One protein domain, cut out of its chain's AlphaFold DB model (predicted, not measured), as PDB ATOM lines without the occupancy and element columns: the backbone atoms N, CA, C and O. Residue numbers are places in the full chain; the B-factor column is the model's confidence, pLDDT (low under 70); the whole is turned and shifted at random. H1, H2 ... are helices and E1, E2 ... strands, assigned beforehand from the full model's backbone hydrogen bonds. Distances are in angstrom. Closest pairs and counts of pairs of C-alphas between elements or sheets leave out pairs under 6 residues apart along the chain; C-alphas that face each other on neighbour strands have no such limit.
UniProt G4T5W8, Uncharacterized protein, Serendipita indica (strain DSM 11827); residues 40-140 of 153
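This is residues 40 to 140 of the 153 residues of an uncharacterized protein of Serendipita indica (strain DSM 11827) (UniProt G4T5W8). Look for a small, strongly twisted sheet of four strands, E3, E2, E1 and E5, with one long helix, H1, over one face; the last stretch of that helix, residues 131 to 139, and Ser 140 after it stick out past the body as an arm. A second, tiny sheet of two short strands, E4 and E6, sits near the last residue of E3, and a long link, residues 79 to 93, leads from E4 back to the large sheet. The printed part has 101 residues with six named strands and then one named helix, in the order E1 E2 E3 E4 E5 E6 H1; the class is mixed, helices and strands, and both sheets are antiparallel. The whole is compact, with a radius of gyration of the C-alphas of 14.2 A, and spans 48 by 35 by 25 A, the arm included.

Find C-alpha 40 at (108.997, 81.687, 70.880); there E1 begins, residues 40 to 45. After it comes E2, residues 48 to 55, 19.8 A from first to last C-alpha, which bends by 63 degrees at residue 51. E3, residues 63 to 70, is 18.6 A long and bends by 75 degrees at residue 67. Next come the short strands E4, residues 76 to 78, E5, residues 94 to 97, and E6, residues 108 to 110. Find C-alpha 113 at (119.074, 72.496, 78.524); from there H1, residues 113 to 139, runs 38.6 A to C-alpha 139 at (121.504, 108.223, 92.873).

Begin with the large sheet, which runs E3 E2 E1 E5, with E3 and E5 as its edge strands. E1, E2 and E3 form a meander, each strand the antiparallel neighbour of the one before. In the hairpin of E1 and E2, look at N 43 and O 50, 2.9 A apart and within hydrogen-bond range, as are N 52 and O 41 at 2.8 A. In the hairpin of E2 and E3, N 53 and O 68 are 2.8 A apart, also within range. On the other side of E1 from E2 comes E5, antiparallel to E1 at 172 degrees between their directions, with N 42 and O 96 within range at 2.8 A. H1 is on one face of this sheet, giving two layers, a helix over a sheet. Its height over the sheet is 8.0 A; it lies over E1 and runs along the strands, at 21 degrees to E1 on the local plane. The closest C-alphas of H1 and E2 are those of Ala 123 and Val 49, 5.7 A apart. Every O i to N i+4 pair in H1 is within hydrogen-bond range. Now look at E4 and E6, antiparallel neighbours at 166 degrees, with N 77 and O 109 within range at 2.8 A. The closest C-alphas of E3 and E4 are those of Thr 70 and Phe 77, 6.0 A apart, while E4 and H1 are apart.

The two C-alphas farthest apart are those of Gly 106 and Ser 140, at 48.4 A. Residues 131 to 140, of which 131 to 139 belong to H1, stand free; the body without them spans 34 by 34 by 25 A. The printed part has no cut. The link from E4 to E5 is long, with 15 residues; on it, residues 89 to 90 pair antiparallel with residues 63 to 64 of E3. The mean pLDDT of the printed part is 73.8; it is under 70 in residues 56 to 61, 71 to 87 and 103 to 108 of this model.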
ATOM      1  N   VAL A  40     108.763  81.470  69.455       80.31
ATOM      2  CA  VAL A  40     108.997  81.687  70.880       80.31
ATOM      3  C   VAL A  40     110.105  82.723  71.039       80.31
ATOM      4  O   VAL A  40     111.111  82.702  70.330       80.31
ATOM      5  N   ALA A  41     109.921  83.652  71.962       83.12
ATOM      6  CA  ALA A  41     110.884  84.691  72.262       83.12
ATOM      7  C   ALA A  41     110.976  84.952  73.756       83.12
ATOM      8  O   ALA A  41     110.071  84.655  74.531       83.12
ATOM      9  N   ILE A  42     112.092  85.541  74.141       84.94
ATOM     10  CA  ILE A  42     112.331  86.088  75.463       84.94
ATOM     11  C   ILE A  42     111.965  87.564  75.368       84.94
ATOM     12  O   ILE A  42     112.570  88.309  74.592       84.94
ATOM     13  N   ALA A  43     110.969  87.993  76.131       84.81
ATOM     14  CA  ALA A  43     110.495  89.370  76.109       84.81
ATOM     15  C   ALA A  43     110.250  89.890  77.522       84.81
ATOM     16  O   ALA A  43     110.087  89.127  78.473       84.81
ATOM     17  N   ARG A  44     110.225  91.212  77.657       81.81
ATOM     18  CA  ARG A  44     109.802  91.875  78.880       81.81
ATOM     19  C   ARG A  44     108.291  92.089  78.837       81.81
ATOM     20  O   ARG A  44     107.789  92.788  77.964       81.81
ATOM     21  N   VAL A  45     107.589  91.518  79.805       77.31
ATOM     22  CA  VAL A  45     106.143  91.660  79.989       77.31
ATOM     23  C   VAL A  45     105.915  92.223  81.385       77.31
ATOM     24  O   VAL A  45     106.426  91.675  82.356       77.31
ATOM     25  N   ASP A  46     105.238  93.370  81.483       73.31
ATOM     26  CA  ASP A  46     104.945  94.049  82.758       73.31
ATOM     27  C   ASP A  46     106.173  94.249  83.672       73.31
ATOM     28  O   ASP A  46     106.102  94.195  84.897       73.31
ATOM     29  N   GLY A  47     107.341  94.481  83.065       71.31
ATOM     30  CA  GLY A  47     108.604  94.686  83.782       71.31
ATOM     31  C   GLY A  47     109.363  93.405  84.142       71.31
ATOM     32  O   GLY A  47     110.518  93.503  84.554       71.31
ATOM     33  N   GLN A  48     108.787  92.225  83.917       74.25
ATOM     34  CA  GLN A  48     109.423  90.930  84.165       74.25
ATOM     35  C   GLN A  48     109.897  90.279  82.866       74.25
ATOM     36  O   GLN A  48     109.335  90.516  81.798       74.25
ATOM     37  N   VAL A  49     110.961  89.475  82.933       80.38
ATOM     38  CA  VAL A  49     111.423  88.695  81.777       80.38
ATOM     39  C   VAL A  49     110.610  87.416  81.681       80.38
ATOM     40  O   VAL A  49     110.671  86.563  82.557       80.38
ATOM     41  N   SER A  50     109.898  87.259  80.577       79.69
ATOM     42  CA  SER A  50     109.000  86.141  80.329       79.69
ATOM     43  C   SER A  50     109.346  85.467  79.014       79.69
ATOM     44  O   SER A  50     109.821  86.100  78.066       79.69
ATOM     45  N   LEU A  51     109.087  84.167  78.952       80.75
ATOM     46  CA  LEU A  51     109.089  83.454  77.686       80.75
ATOM     47  C   LEU A  51     107.708  83.631  77.052       80.75
ATOM     48  O   LEU A  51     106.694  83.288  77.659       80.75
ATOM     49  N   VAL A  52     107.665  84.190  75.848       80.00
ATOM     50  CA  VAL A  52     106.440  84.523  75.119       80.00
ATOM     51  C   VAL A  52     106.375  83.747  73.812       80.00
ATOM     52  O   VAL A  52     107.366  83.611  73.100       80.00
ATOM     53  N   GLN A  53     105.188  83.277  73.460       78.75
ATOM     54  CA  GLN A  53     104.874  82.828  72.116       78.75
ATOM     55  C   GLN A  53     104.136  83.952  71.405       78.75
ATOM     56  O   GLN A  53     103.076  84.397  71.859       78.75
ATOM     57  N   VAL A  54     104.684  84.407  70.284       75.19
ATOM     58  CA  VAL A  54     104.139  85.548  69.551       75.19
ATOM     59  C   VAL A  54     103.541  85.138  68.215       75.19
ATOM     60  O   VAL A  54     103.983  84.210  67.536       75.19
ATOM     61  N   VAL A  55     102.536  85.899  67.813       71.31
ATOM     62  CA  VAL A  55     102.044  85.978  66.445       71.31
ATOM     63  C   VAL A  55     102.419  87.347  65.922       71.31
ATOM     64  O   VAL A  55     102.143  88.372  66.553       71.31
ATOM     65  N   LYS A  56     103.059  87.357  64.752       66.62
ATOM     66  CA  LYS A  56     103.337  88.586  64.023       66.62
ATOM     67  C   LYS A  56     102.004  89.282  63.750       66.62
ATOM     68  O   LYS A  56     101.208  88.806  62.945       66.62
ATOM     69  N   ALA A  57     101.750  90.397  64.432       57.16
ATOM     70  CA  ALA A  57     100.790  91.360  63.922       57.16
ATOM     71  C   ALA A  57     101.452  92.046  62.716       57.16
ATOM     72  O   ALA A  57     102.675  92.159  62.687       57.16
ATOM     73  N   SER A  58     100.648  92.391  61.705       53.66
ATOM     74  CA  SER A  58     101.015  92.962  60.393       53.66
ATOM     75  C   SER A  58     102.399  93.633  60.303       53.66
ATOM     76  O   SER A  58     102.799  94.346  61.219       53.66
ATOM     77  N   GLU A  59     103.106  93.481  59.174       56.69
ATOM     78  CA  GLU A  59     104.508  93.919  58.976       56.69
ATOM     79  C   GLU A  59     104.799  95.392  59.317       56.69
ATOM     80  O   GLU A  59     105.945  95.751  59.571       56.69
ATOM     81  N   SER A  60     103.770  96.236  59.360       60.06
ATOM     82  CA  SER A  60     103.836  97.655  59.714       60.06
ATOM     83  C   SER A  60     103.600  97.966  61.198       60.06
ATOM     84  O   SER A  60     103.639  99.131  61.596       60.06
ATOM     85  N   SER A  61     103.325  96.966  62.036       67.44
ATOM     86  CA  SER A  61     102.953  97.177  63.433       67.44
ATOM     87  C   SER A  61     104.157  97.082  64.373       67.44
ATOM     88  O   SER A  61     104.900  96.107  64.395       67.44
ATOM     89  N   SER A  62     104.333  98.101  65.220       79.94
ATOM     90  CA  SER A  62     105.349  98.132  66.288       79.94
ATOM     91  C   SER A  62     105.028  97.204  67.470       79.94
ATOM     92  O   SER A  62     105.625  97.330  68.543       79.94
ATOM     93  N   HIS A  63     104.020  96.350  67.311       77.81
ATOM     94  CA  HIS A  63     103.445  95.511  68.345       77.81
ATOM     95  C   HIS A  63     103.343  94.087  67.820       77.81
ATOM     96  O   HIS A  63     102.996  93.883  66.664       77.81
ATOM     97  N   LEU A  64     103.589  93.109  68.678       77.25
ATOM     98  CA  LEU A  64     103.309  91.708  68.407       77.25
ATOM     99  C   LEU A  64     102.162  91.254  69.290       77.25
ATOM    100  O   LEU A  64     102.074  91.651  70.453       77.25
ATOM    101  N   SER A  65     101.298  90.403  68.752       75.69
ATOM    102  CA  SER A  65     100.283  89.747  69.564       75.69
ATOM    103  C   SER A  65     100.924  88.586  70.304       75.69
ATOM    104  O   SER A  65     101.531  87.711  69.690       75.69
ATOM    105  N   VAL A  66     100.798  88.578  71.627       75.94
ATOM    106  CA  VAL A  66     101.228  87.439  72.438       75.94
ATOM    107  C   VAL A  66     100.091  86.439  72.446       75.94
ATOM    108  O   VAL A  66      98.975  86.763  72.845       75.94
ATOM    109  N   LEU A  67     100.369  85.225  71.982       74.44
ATOM    110  CA  LEU A  67      99.433  84.123  72.139       74.44
ATOM    111  C   LEU A  67      99.438  83.642  73.582       74.44
ATOM    112  O   LEU A  67      98.383  83.405  74.161       74.44
ATOM    113  N   LYS A  68     100.641  83.438  74.126       74.62
ATOM    114  CA  LYS A  68     100.875  82.732  75.385       74.62
ATOM    115  C   LYS A  68     102.179  83.220  76.011       74.62
ATOM    116  O   LYS A  68     103.106  83.573  75.281       74.62
ATOM    117  N   TYR A  69     102.274  83.228  77.334       74.50
ATOM    118  CA  TYR A  69     103.503  83.580  78.043       74.50
ATOM    119  C   TYR A  69     103.640  82.770  79.334       74.50
ATOM    120  O   TYR A  69     102.637  82.348  79.902       74.50
ATOM    121  N   THR A  70     104.875  82.559  79.787       73.88
ATOM    122  CA  THR A  70     105.170  82.052  81.134       73.88
ATOM    123  C   THR A  70     106.126  82.987  81.867       73.88
ATOM    124  O   THR A  70     106.881  83.756  81.254       73.88
ATOM    125  N   TYR A  71     106.061  82.938  83.190       69.00
ATOM    126  CA  TYR A  71     106.896  83.727  84.080       69.00
ATOM    127  C   TYR A  71     108.306  83.148  84.204       69.00
ATOM    128  O   TYR A  71     108.597  82.011  83.830       69.00
ATOM    129  N   PHE A  72     109.199  83.983  84.723       68.25
ATOM    130  CA  PHE A  72     110.594  83.638  84.931       68.25
ATOM    131  C   PHE A  72     110.791  82.436  85.857       68.25
ATOM    132  O   PHE A  72     110.134  82.318  86.888       68.25
ATOM    133  N   GLY A  73     111.756  81.579  85.511       60.97
ATOM    134  CA  GLY A  73     112.189  80.451  86.340       60.97
ATOM    135  C   GLY A  73     111.479  79.127  86.055       60.97
ATOM    136  O   GLY A  73     111.924  78.090  86.548       60.97
ATOM    137  N   GLU A  74     110.443  79.114  85.216       65.50
ATOM    138  CA  GLU A  74     109.802  77.869  84.800       65.50
ATOM    139  C   GLU A  74     110.521  77.236  83.604       65.50
ATOM    140  O   GLU A  74     110.712  77.843  82.551       65.50
ATOM    141  N   ARG A  75     110.924  75.972  83.765       65.88
ATOM    142  CA  ARG A  75     111.566  75.179  82.704       65.88
ATOM    143  C   ARG A  75     110.563  74.597  81.702       65.88
ATOM    144  O   ARG A  75     110.915  74.308  80.555       65.88
ATOM    145  N   SER A  76     109.326  74.420  82.153       63.03
ATOM    146  CA  SER A  76     108.205  73.962  81.345       63.03
ATOM    147  C   SER A  76     107.294  75.143  81.070       63.03
ATOM    148  O   SER A  76     106.695  75.707  81.974       63.03
ATOM    149  N   PHE A  77     107.173  75.505  79.805       64.38
ATOM    150  CA  PHE A  77     106.189  76.462  79.336       64.38
ATOM    151  C   PHE A  77     104.839  75.755  79.288       64.38
ATOM    152  O   PHE A  77     104.595  74.935  78.403       64.38
ATOM    153  N   LEU A  78     103.967  76.044  80.249       57.97
ATOM    154  CA  LEU A  78     102.570  75.634  80.181       57.97
ATOM    155  C   LEU A  78     101.840  76.594  79.251       57.97
ATOM    156  O   LEU A  78     101.611  77.761  79.554       57.97
ATOM    157  N   SER A  79     101.434  76.085  78.100       52.16
ATOM    158  CA  SER A  79     100.733  76.859  77.086       52.16
ATOM    159  C   SER A  79      99.264  77.162  77.480       52.16
ATOM    160  O   SER A  79      98.531  77.767  76.702       52.16
ATOM    161  N   ASN A  80      98.818  76.735  78.668       50.12
ATOM    162  CA  ASN A  80      97.436  76.846  79.152       50.12
ATOM    163  C   ASN A  80      97.294  77.744  80.398       50.12
ATOM    164  O   ASN A  80      96.327  77.626  81.146       50.12
ATOM    165  N   ILE A  81      98.255  78.635  80.673       53.62
ATOM    166  CA  ILE A  81      98.074  79.604  81.761       53.62
ATOM    167  C   ILE A  81      97.080  80.676  81.299       53.62
ATOM    168  O   ILE A  81      97.399  81.579  80.530       53.62
ATOM    169  N   THR A  82      95.857  80.575  81.816       48.75
ATOM    170  CA  THR A  82      94.759  81.550  81.743       48.75
ATOM    171  C   THR A  82      95.007  82.769  82.639       48.75
ATOM    172  O   THR A  82      94.114  83.220  83.352       48.75
ATOM    173  N   SER A  83      96.228  83.297  82.664       49.53
ATOM    174  CA  SER A  83      96.454  84.659  83.149       49.53
ATOM    175  C   SER A  83      96.321  85.549  81.930       49.53
ATOM    176  O   SER A  83      97.030  85.332  80.955       49.53
ATOM    177  N   SER A  84      95.342  86.452  81.937       53.97
ATOM    178  CA  SER A  84      94.980  87.354  80.840       53.97
ATOM    179  C   SER A  84      96.211  87.841  80.070       53.97
ATOM    180  O   SER A  84      96.880  88.771  80.515       53.97
ATOM    181  N   ALA A  85      96.538  87.194  78.945       56.03
ATOM    182  CA  ALA A  85      97.737  87.534  78.192       56.03
ATOM    183  C   ALA A  85      97.686  89.016  77.812       56.03
ATOM    184  O   ALA A  85      96.629  89.478  77.359       56.03
ATOM    185  N   PRO A  86      98.789  89.773  77.961       60.06
ATOM    186  CA  PRO A  86      98.845  91.100  77.387       60.06
ATOM    187  C   PRO A  86      98.617  90.915  75.898       60.06
ATOM    188  O   PRO A  86      99.420  90.298  75.202       60.06
ATOM    189  N   SER A  87      97.477  91.399  75.403       66.06
ATOM    190  CA  SER A  87      97.043  91.106  74.037       66.06
ATOM    191  C   SER A  87      98.066  91.577  72.996       66.06
ATOM    192  O   SER A  87      98.016  91.147  71.839       66.06
ATOM    193  N   ARG A  88      98.978  92.480  73.395       74.88
ATOM    194  CA  ARG A  88     100.052  93.045  72.582       74.88
ATOM    195  C   ARG A  88     101.282  93.372  73.435       74.88
ATOM    196  O   ARG A  88     101.148  94.029  74.461       74.88
ATOM    197  N   ILE A  89     102.465  92.987  72.965       80.38
ATOM    198  CA  ILE A  89     103.762  93.484  73.452       80.38
ATOM    199  C   ILE A  89     104.397  94.360  72.381       80.38
ATOM    200  O   ILE A  89     104.144  94.171  71.191       80.38
ATOM    201  N   HIS A  90     105.235  95.311  72.770       83.44
ATOM    202  CA  HIS A  90     106.005  96.065  71.793       83.44
ATOM    203  C   HIS A  90     107.200  95.254  71.286       83.44
ATOM    204  O   HIS A  90     107.851  94.538  72.043       83.44
ATOM    205  N   THR A  91     107.564  95.434  70.014       81.38
ATOM    206  CA  THR A  91     108.751  94.778  69.434       81.38
ATOM    207  C   THR A  91     110.051  95.158  70.144       81.38
ATOM    208  O   THR A  91     110.952  94.335  70.255       81.38
ATOM    209  N   ARG A  92     110.137  96.376  70.696       82.62
ATOM    210  CA  ARG A  92     111.281  96.826  71.513       82.62
ATOM    211  C   ARG A  92     111.436  96.089  72.845       82.62
ATOM    212  O   ARG A  92     112.520  96.132  73.419       82.62
ATOM    213  N   ASP A  93     110.374  95.455  73.338       83.56
ATOM    214  CA  ASP A  93     110.404  94.720  74.604       83.56
ATOM    215  C   ASP A  93     110.896  93.278  74.402       83.56
ATOM    216  O   ASP A  93     111.102  92.544  75.366       83.56
ATOM    217  N   ILE A  94     111.134  92.872  73.150       83.88
ATOM    218  CA  ILE A  94     111.724  91.583  72.803       83.88
ATOM    219  C   ILE A  94     113.229  91.660  73.023       83.88
ATOM    220  O   ILE A  94     113.928  92.485  72.434       83.88
ATOM    221  N   ILE A  95     113.719  90.768  73.872       84.88
ATOM    222  CA  ILE A  95     115.129  90.656  74.231       84.88
ATOM    223  C   ILE A  95     115.834  89.756  73.217       84.88
ATOM    224  O   ILE A  95     116.880  90.125  72.688       84.88
ATOM    225  N   GLU A  96     115.249  88.591  72.927       85.12
ATOM    226  CA  GLU A  96     115.819  87.604  72.010       85.12
ATOM    227  C   GLU A  96     114.726  86.724  71.398       85.12
ATOM    228  O   GLU A  96     113.749  86.377  72.057       85.12
ATOM    229  N   THR A  97     114.885  86.355  70.126       83.56
ATOM    230  CA  THR A  97     114.005  85.395  69.444       83.56
ATOM    231  C   THR A  97     114.675  84.030  69.431       83.56
ATOM    232  O   THR A  97     115.829  83.924  69.019       83.56
ATOM    233  N   LEU A  98     113.963  82.994  69.870       81.12
ATOM    234  CA  LEU A  98     114.479  81.630  69.860       81.12
ATOM    235  C   LEU A  98     114.390  81.021  68.452       81.12
ATOM    236  O   LEU A  98     113.549  81.433  67.646       81.12
ATOM    237  N   PRO A  99     115.255  80.043  68.130       77.25
ATOM    238  CA  PRO A  99     115.220  79.377  66.835       77.25
ATOM    239  C   PRO A  99     113.875  78.683  66.594       77.25
ATOM    240  O   PRO A  99     113.240  78.183  67.520       77.25
ATOM    241  N   ALA A 100     113.465  78.595  65.325       71.06
ATOM    242  CA  ALA A 100     112.169  78.041  64.921       71.06
ATOM    243  C   ALA A 100     111.960  76.558  65.292       71.06
ATOM    244  O   ALA A 100     110.830  76.082  65.232       71.06
ATOM    245  N   SER A 101     113.022  75.837  65.674       72.56
ATOM    246  CA  SER A 101     112.954  74.482  66.237       72.56
ATOM    247  C   SER A 101     112.345  74.444  67.642       72.56
ATOM    248  O   SER A 101     111.890  73.393  68.086       72.56
ATOM    249  N   VAL A 102     112.318  75.580  68.340       72.50
ATOM    250  CA  VAL A 102     111.719  75.740  69.665       72.50
ATOM    251  C   VAL A 102     110.288  76.233  69.476       72.50
ATOM    252  O   VAL A 102     110.010  77.430  69.504       72.50
ATOM    253  N   GLN A 103     109.376  75.293  69.239       69.50
ATOM    254  CA  GLN A 103     107.941  75.551  69.145       69.50
ATOM    255  C   GLN A 103     107.174  74.630  70.092       69.50
ATOM    256  O   GLN A 103     107.539  73.461  70.230       69.50
ATOM    257  N   PRO A 104     106.113  75.124  70.755       66.25
ATOM    258  CA  PRO A 104     105.290  74.286  71.611       66.25
ATOM    259  C   PRO A 104     104.623  73.166  70.818       66.25
ATOM    260  O   PRO A 104     103.954  73.407  69.817       66.25
ATOM    261  N   SER A 105     104.783  71.936  71.308       61.56
ATOM    262  CA  SER A 105     104.066  70.763  70.817       61.56
ATOM    263  C   SER A 105     102.852  70.528  71.716       61.56
ATOM    264  O   SER A 105     102.962  69.899  72.767       61.56
ATOM    265  N   GLY A 106     101.692  71.048  71.318       65.75
ATOM    266  CA  GLY A 106     100.459  70.932  72.102       65.75
ATOM    267  C   GLY A 106     100.441  71.877  73.306       65.75
ATOM    268  O   GLY A 106     100.673  73.077  73.149       65.75
ATOM    269  N   ASP A 107     100.151  71.345  74.497       63.22
ATOM    270  CA  ASP A 107      99.888  72.168  75.681       63.22
ATOM    271  C   ASP A 107     101.130  72.586  76.475       63.22
ATOM    272  O   ASP A 107     101.031  73.457  77.341       63.22
ATOM    273  N   MET A 108     102.297  72.011  76.184       66.06
ATOM    274  CA  MET A 108     103.530  72.278  76.917       66.06
ATOM    275  C   MET A 108     104.728  72.387  75.970       66.06
ATOM    276  O   MET A 108     104.875  71.597  75.038       66.06
ATOM    277  N   LEU A 109     105.612  73.349  76.229       71.69
ATOM    278  CA  LEU A 109     106.946  73.402  75.637       71.69
ATOM    279  C   LEU A 109     107.974  73.171  76.738       71.69
ATOM    280  O   LEU A 109     108.100  73.962  77.667       71.69
ATOM    281  N   THR A 110     108.743  72.097  76.629       71.25
ATOM    282  CA  THR A 110     109.907  71.896  77.491       71.25
ATOM    283  C   THR A 110     111.132  72.423  76.762       71.25
ATOM    284  O   THR A 110     111.471  71.937  75.683       71.25
ATOM    285  N   LEU A 111     111.787  73.430  77.337       73.00
ATOM    286  CA  LEU A 111     113.027  73.955  76.773       73.00
ATOM    287  C   LEU A 111     114.150  72.918  76.919       73.00
ATOM    288  O   LEU A 111     114.286  72.270  77.964       73.00
ATOM    289  N   SER A 112     114.974  72.770  75.879       79.25
ATOM    290  CA  SER A 112     116.224  72.014  75.984       79.25
ATOM    291  C   SER A 112     117.171  72.702  76.975       79.25
ATOM    292  O   SER A 112     117.044  73.900  77.230       79.25
ATOM    293  N   ASN A 113     118.125  71.953  77.542       82.06
ATOM    294  CA  ASN A 113     119.074  72.496  78.524       82.06
ATOM    295  C   ASN A 113     119.791  73.752  78.011       82.06
ATOM    296  O   ASN A 113     119.884  74.732  78.741       82.06
ATOM    297  N   ASP A 114     120.228  73.740  76.752       83.38
ATOM    298  CA  ASP A 114     120.985  74.845  76.157       83.38
ATOM    299  C   ASP A 114     120.128  76.107  76.010       83.38
ATOM    300  O   ASP A 114     120.560  77.216  76.322       83.38
ATOM    301  N   VAL A 115     118.873  75.940  75.583       81.06
ATOM    302  CA  VAL A 115     117.928  77.052  75.408       81.06
ATOM    303  C   VAL A 115     117.462  77.588  76.760       81.06
ATOM    304  O   VAL A 115     117.276  78.793  76.920       81.06
ATOM    305  N   PHE A 116     117.299  76.710  77.750       80.94
ATOM    306  CA  PHE A 116     116.985  77.118  79.112       80.94
ATOM    307  C   PHE A 116     118.145  77.895  79.749       80.94
ATOM    308  O   PHE A 116     117.905  78.934  80.353       80.94
ATOM    309  N   ALA A 117     119.393  77.454  79.565       83.75
ATOM    310  CA  ALA A 117     120.570  78.192  80.027       83.75
ATOM    311  C   ALA A 117     120.635  79.591  79.394       83.75
ATOM    312  O   ALA A 117     120.727  80.582  80.116       83.75
ATOM    313  N   LEU A 118     120.445  79.686  78.070       85.38
ATOM    314  CA  LEU A 118     120.357  80.968  77.365       85.38
ATOM    315  C   LEU A 118     119.257  81.868  77.950       85.38
ATOM    316  O   LEU A 118     119.472  83.058  78.169       85.38
ATOM    317  N   TYR A 119     118.080  81.304  78.227       82.12
ATOM    318  CA  TYR A 119     116.974  82.042  78.831       82.12
ATOM    319  C   TYR A 119     117.340  82.633  80.197       82.12
ATOM    320  O   TYR A 119     117.107  83.823  80.428       82.12
ATOM    321  N   ILE A 120     117.947  81.831  81.073       82.94
ATOM    322  CA  ILE A 120     118.404  82.279  82.393       82.94
ATOM    323  C   ILE A 120     119.484  83.358  82.263       82.94
ATOM    324  O   ILE A 120     119.392  84.384  82.942       82.94
ATOM    325  N   ASP A 121     120.450  83.191  81.361       86.44
ATOM    326  CA  ASP A 121     121.524  84.165  81.142       86.44
ATOM    327  C   ASP A 121     120.970  85.518  80.684       86.44
ATOM    328  O   ASP A 121     121.319  86.570  81.231       86.44
ATOM    329  N   ARG A 122     120.048  85.515  79.714       83.50
ATOM    330  CA  ARG A 122     119.406  86.748  79.233       83.50
ATOM    331  C   ARG A 122     118.539  87.406  80.286       83.50
ATOM    332  O   ARG A 122     118.555  88.633  80.398       83.50
ATOM    333  N   ALA A 123     117.782  86.618  81.039       80.19
ATOM    334  CA  ALA A 123     116.949  87.145  82.105       80.19
ATOM    335  C   ALA A 123     117.796  87.791  83.205       80.19
ATOM    336  O   ALA A 123     117.509  88.919  83.604       80.19
ATOM    337  N   THR A 124     118.882  87.129  83.610       84.00
ATOM    338  CA  THR A 124     119.824  87.631  84.619       84.00
ATOM    339  C   THR A 124     120.493  88.920  84.150       84.00
ATOM    340  O   THR A 124     120.454  89.925  84.854       84.00
ATOM    341  N   ALA A 125     121.014  88.949  82.919       84.56
ATOM    342  CA  ALA A 125     121.619  90.155  82.352       84.56
ATOM    343  C   ALA A 125     120.628  91.329  82.282       84.56
ATOM    344  O   ALA A 125     120.982  92.478  82.559       84.56
ATOM    345  N   ASN A 126     119.369  91.055  81.933       82.56
ATOM    346  CA  ASN A 126     118.335  92.080  81.859       82.56
ATOM    347  C   ASN A 126     117.912  92.597  83.240       82.56
ATOM    348  O   ASN A 126     117.625  93.789  83.372       82.56
ATOM    349  N   GLN A 127     117.884  91.721  84.248       79.69
ATOM    350  CA  GLN A 127     117.629  92.085  85.639       79.69
ATOM    351  C   GLN A 127     118.738  93.000  86.165       79.69
ATOM    352  O   GLN A 127     118.443  94.099  86.635       79.69
ATOM    353  N   SER A 128     120.008  92.631  85.971       81.75
ATOM    354  CA  SER A 128     121.147  93.470  86.367       81.75
ATOM    355  C   SER A 128     121.129  94.840  85.679       81.75
ATOM    356  O   SER A 128     121.366  95.862  86.318       81.75
ATOM    357  N   ALA A 129     120.769  94.900  84.392       82.44
ATOM    358  CA  ALA A 129     120.638  96.170  83.673       82.44
ATOM    359  C   ALA A 129     119.480  97.045  84.192       82.44
ATOM    360  O   ALA A 129     119.539  98.276  84.116       82.44
ATOM    361  N   LEU A 130     118.397  96.435  84.685       77.31
ATOM    362  CA  LEU A 130     117.274  97.155  85.284       77.31
ATOM    363  C   LEU A 130     117.642  97.696  86.669       77.31
ATOM    364  O   LEU A 130     117.340  98.850  86.971       77.31
ATOM    365  N   GLU A 131     118.349  96.900  87.467       80.31
ATOM    366  CA  GLU A 131     118.886  97.303  88.768       80.31
ATOM    367  C   GLU A 131     119.884  98.451  88.636       80.31
ATOM    368  O   GLU A 131     119.774  99.434  89.362       80.31
ATOM    369  N   GLU A 132     120.794  98.402  87.662       82.88
ATOM    370  CA  GLU A 132     121.738  99.494  87.404       82.88
ATOM    371  C   GLU A 132     121.009 100.793  87.030       82.88
ATOM    372  O   GLU A 132     121.338 101.875  87.524       82.88
ATOM    373  N   LYS A 133     119.972 100.706  86.185       80.81
ATOM    374  CA  LYS A 133     119.124 101.861  85.848       80.81
ATOM    375  C   LYS A 133     118.402 102.407  87.072       80.81
ATOM    376  O   LYS A 133     118.332 103.623  87.232       80.81
ATOM    377  N   TYR A 134     117.883 101.531  87.926       78.75
ATOM    378  CA  TYR A 134     117.213 101.924  89.160       78.75
ATOM    379  C   TYR A 134     118.181 102.586  90.145       78.75
ATOM    380  O   TYR A 134     117.875 103.648  90.678       78.75
ATOM    381  N   GLN A 135     119.376 102.024  90.330       79.94
ATOM    382  CA  GLN A 135     120.428 102.611  91.161       79.94
ATOM    383  C   GLN A 135     120.856 103.982  90.636       79.94
ATOM    384  O   GLN A 135     120.978 104.918  91.422       79.94
ATOM    385  N   LYS A 136     121.009 104.142  89.316       80.31
ATOM    386  CA  LYS A 136     121.279 105.443  88.684       80.31
ATOM    387  C   LYS A 136     120.141 106.439  88.917       80.31
ATOM    388  O   LYS A 136     120.411 107.582  89.276       80.31
ATOM    389  N   ALA A 137     118.886 106.014  88.767       75.69
ATOM    390  CA  ALA A 137     117.718 106.855  89.032       75.69
ATOM    391  C   ALA A 137     117.666 107.309  90.502       75.69
ATOM    392  O   ALA A 137     117.500 108.502  90.770       75.69
ATOM    393  N   MET A 138     117.916 106.389  91.439       73.69
ATOM    394  CA  MET A 138     117.985 106.668  92.875       73.69
ATOM    395  C   MET A 138     119.153 107.585  93.244       73.69
ATOM    396  O   MET A 138     118.964 108.537  93.997       73.69
ATOM    397  N   ALA A 139     120.338 107.364  92.672       75.94
ATOM    398  CA  ALA A 139     121.504 108.223  92.873       75.94
ATOM    399  C   ALA A 139     121.296 109.639  92.306       75.94
ATOM    400  O   ALA A 139     121.852 110.600  92.830       75.94
ATOM    401  N   SER A 140     120.475 109.780  91.261       70.25
ATOM    402  CA  SER A 140     120.136 111.070  90.645       70.25
ATOM    403  C   SER A 140     118.977 111.824  91.320       70.25
ATOM    404  O   SER A 140     118.600 112.895  90.852       70.25
TER     405      SER A 140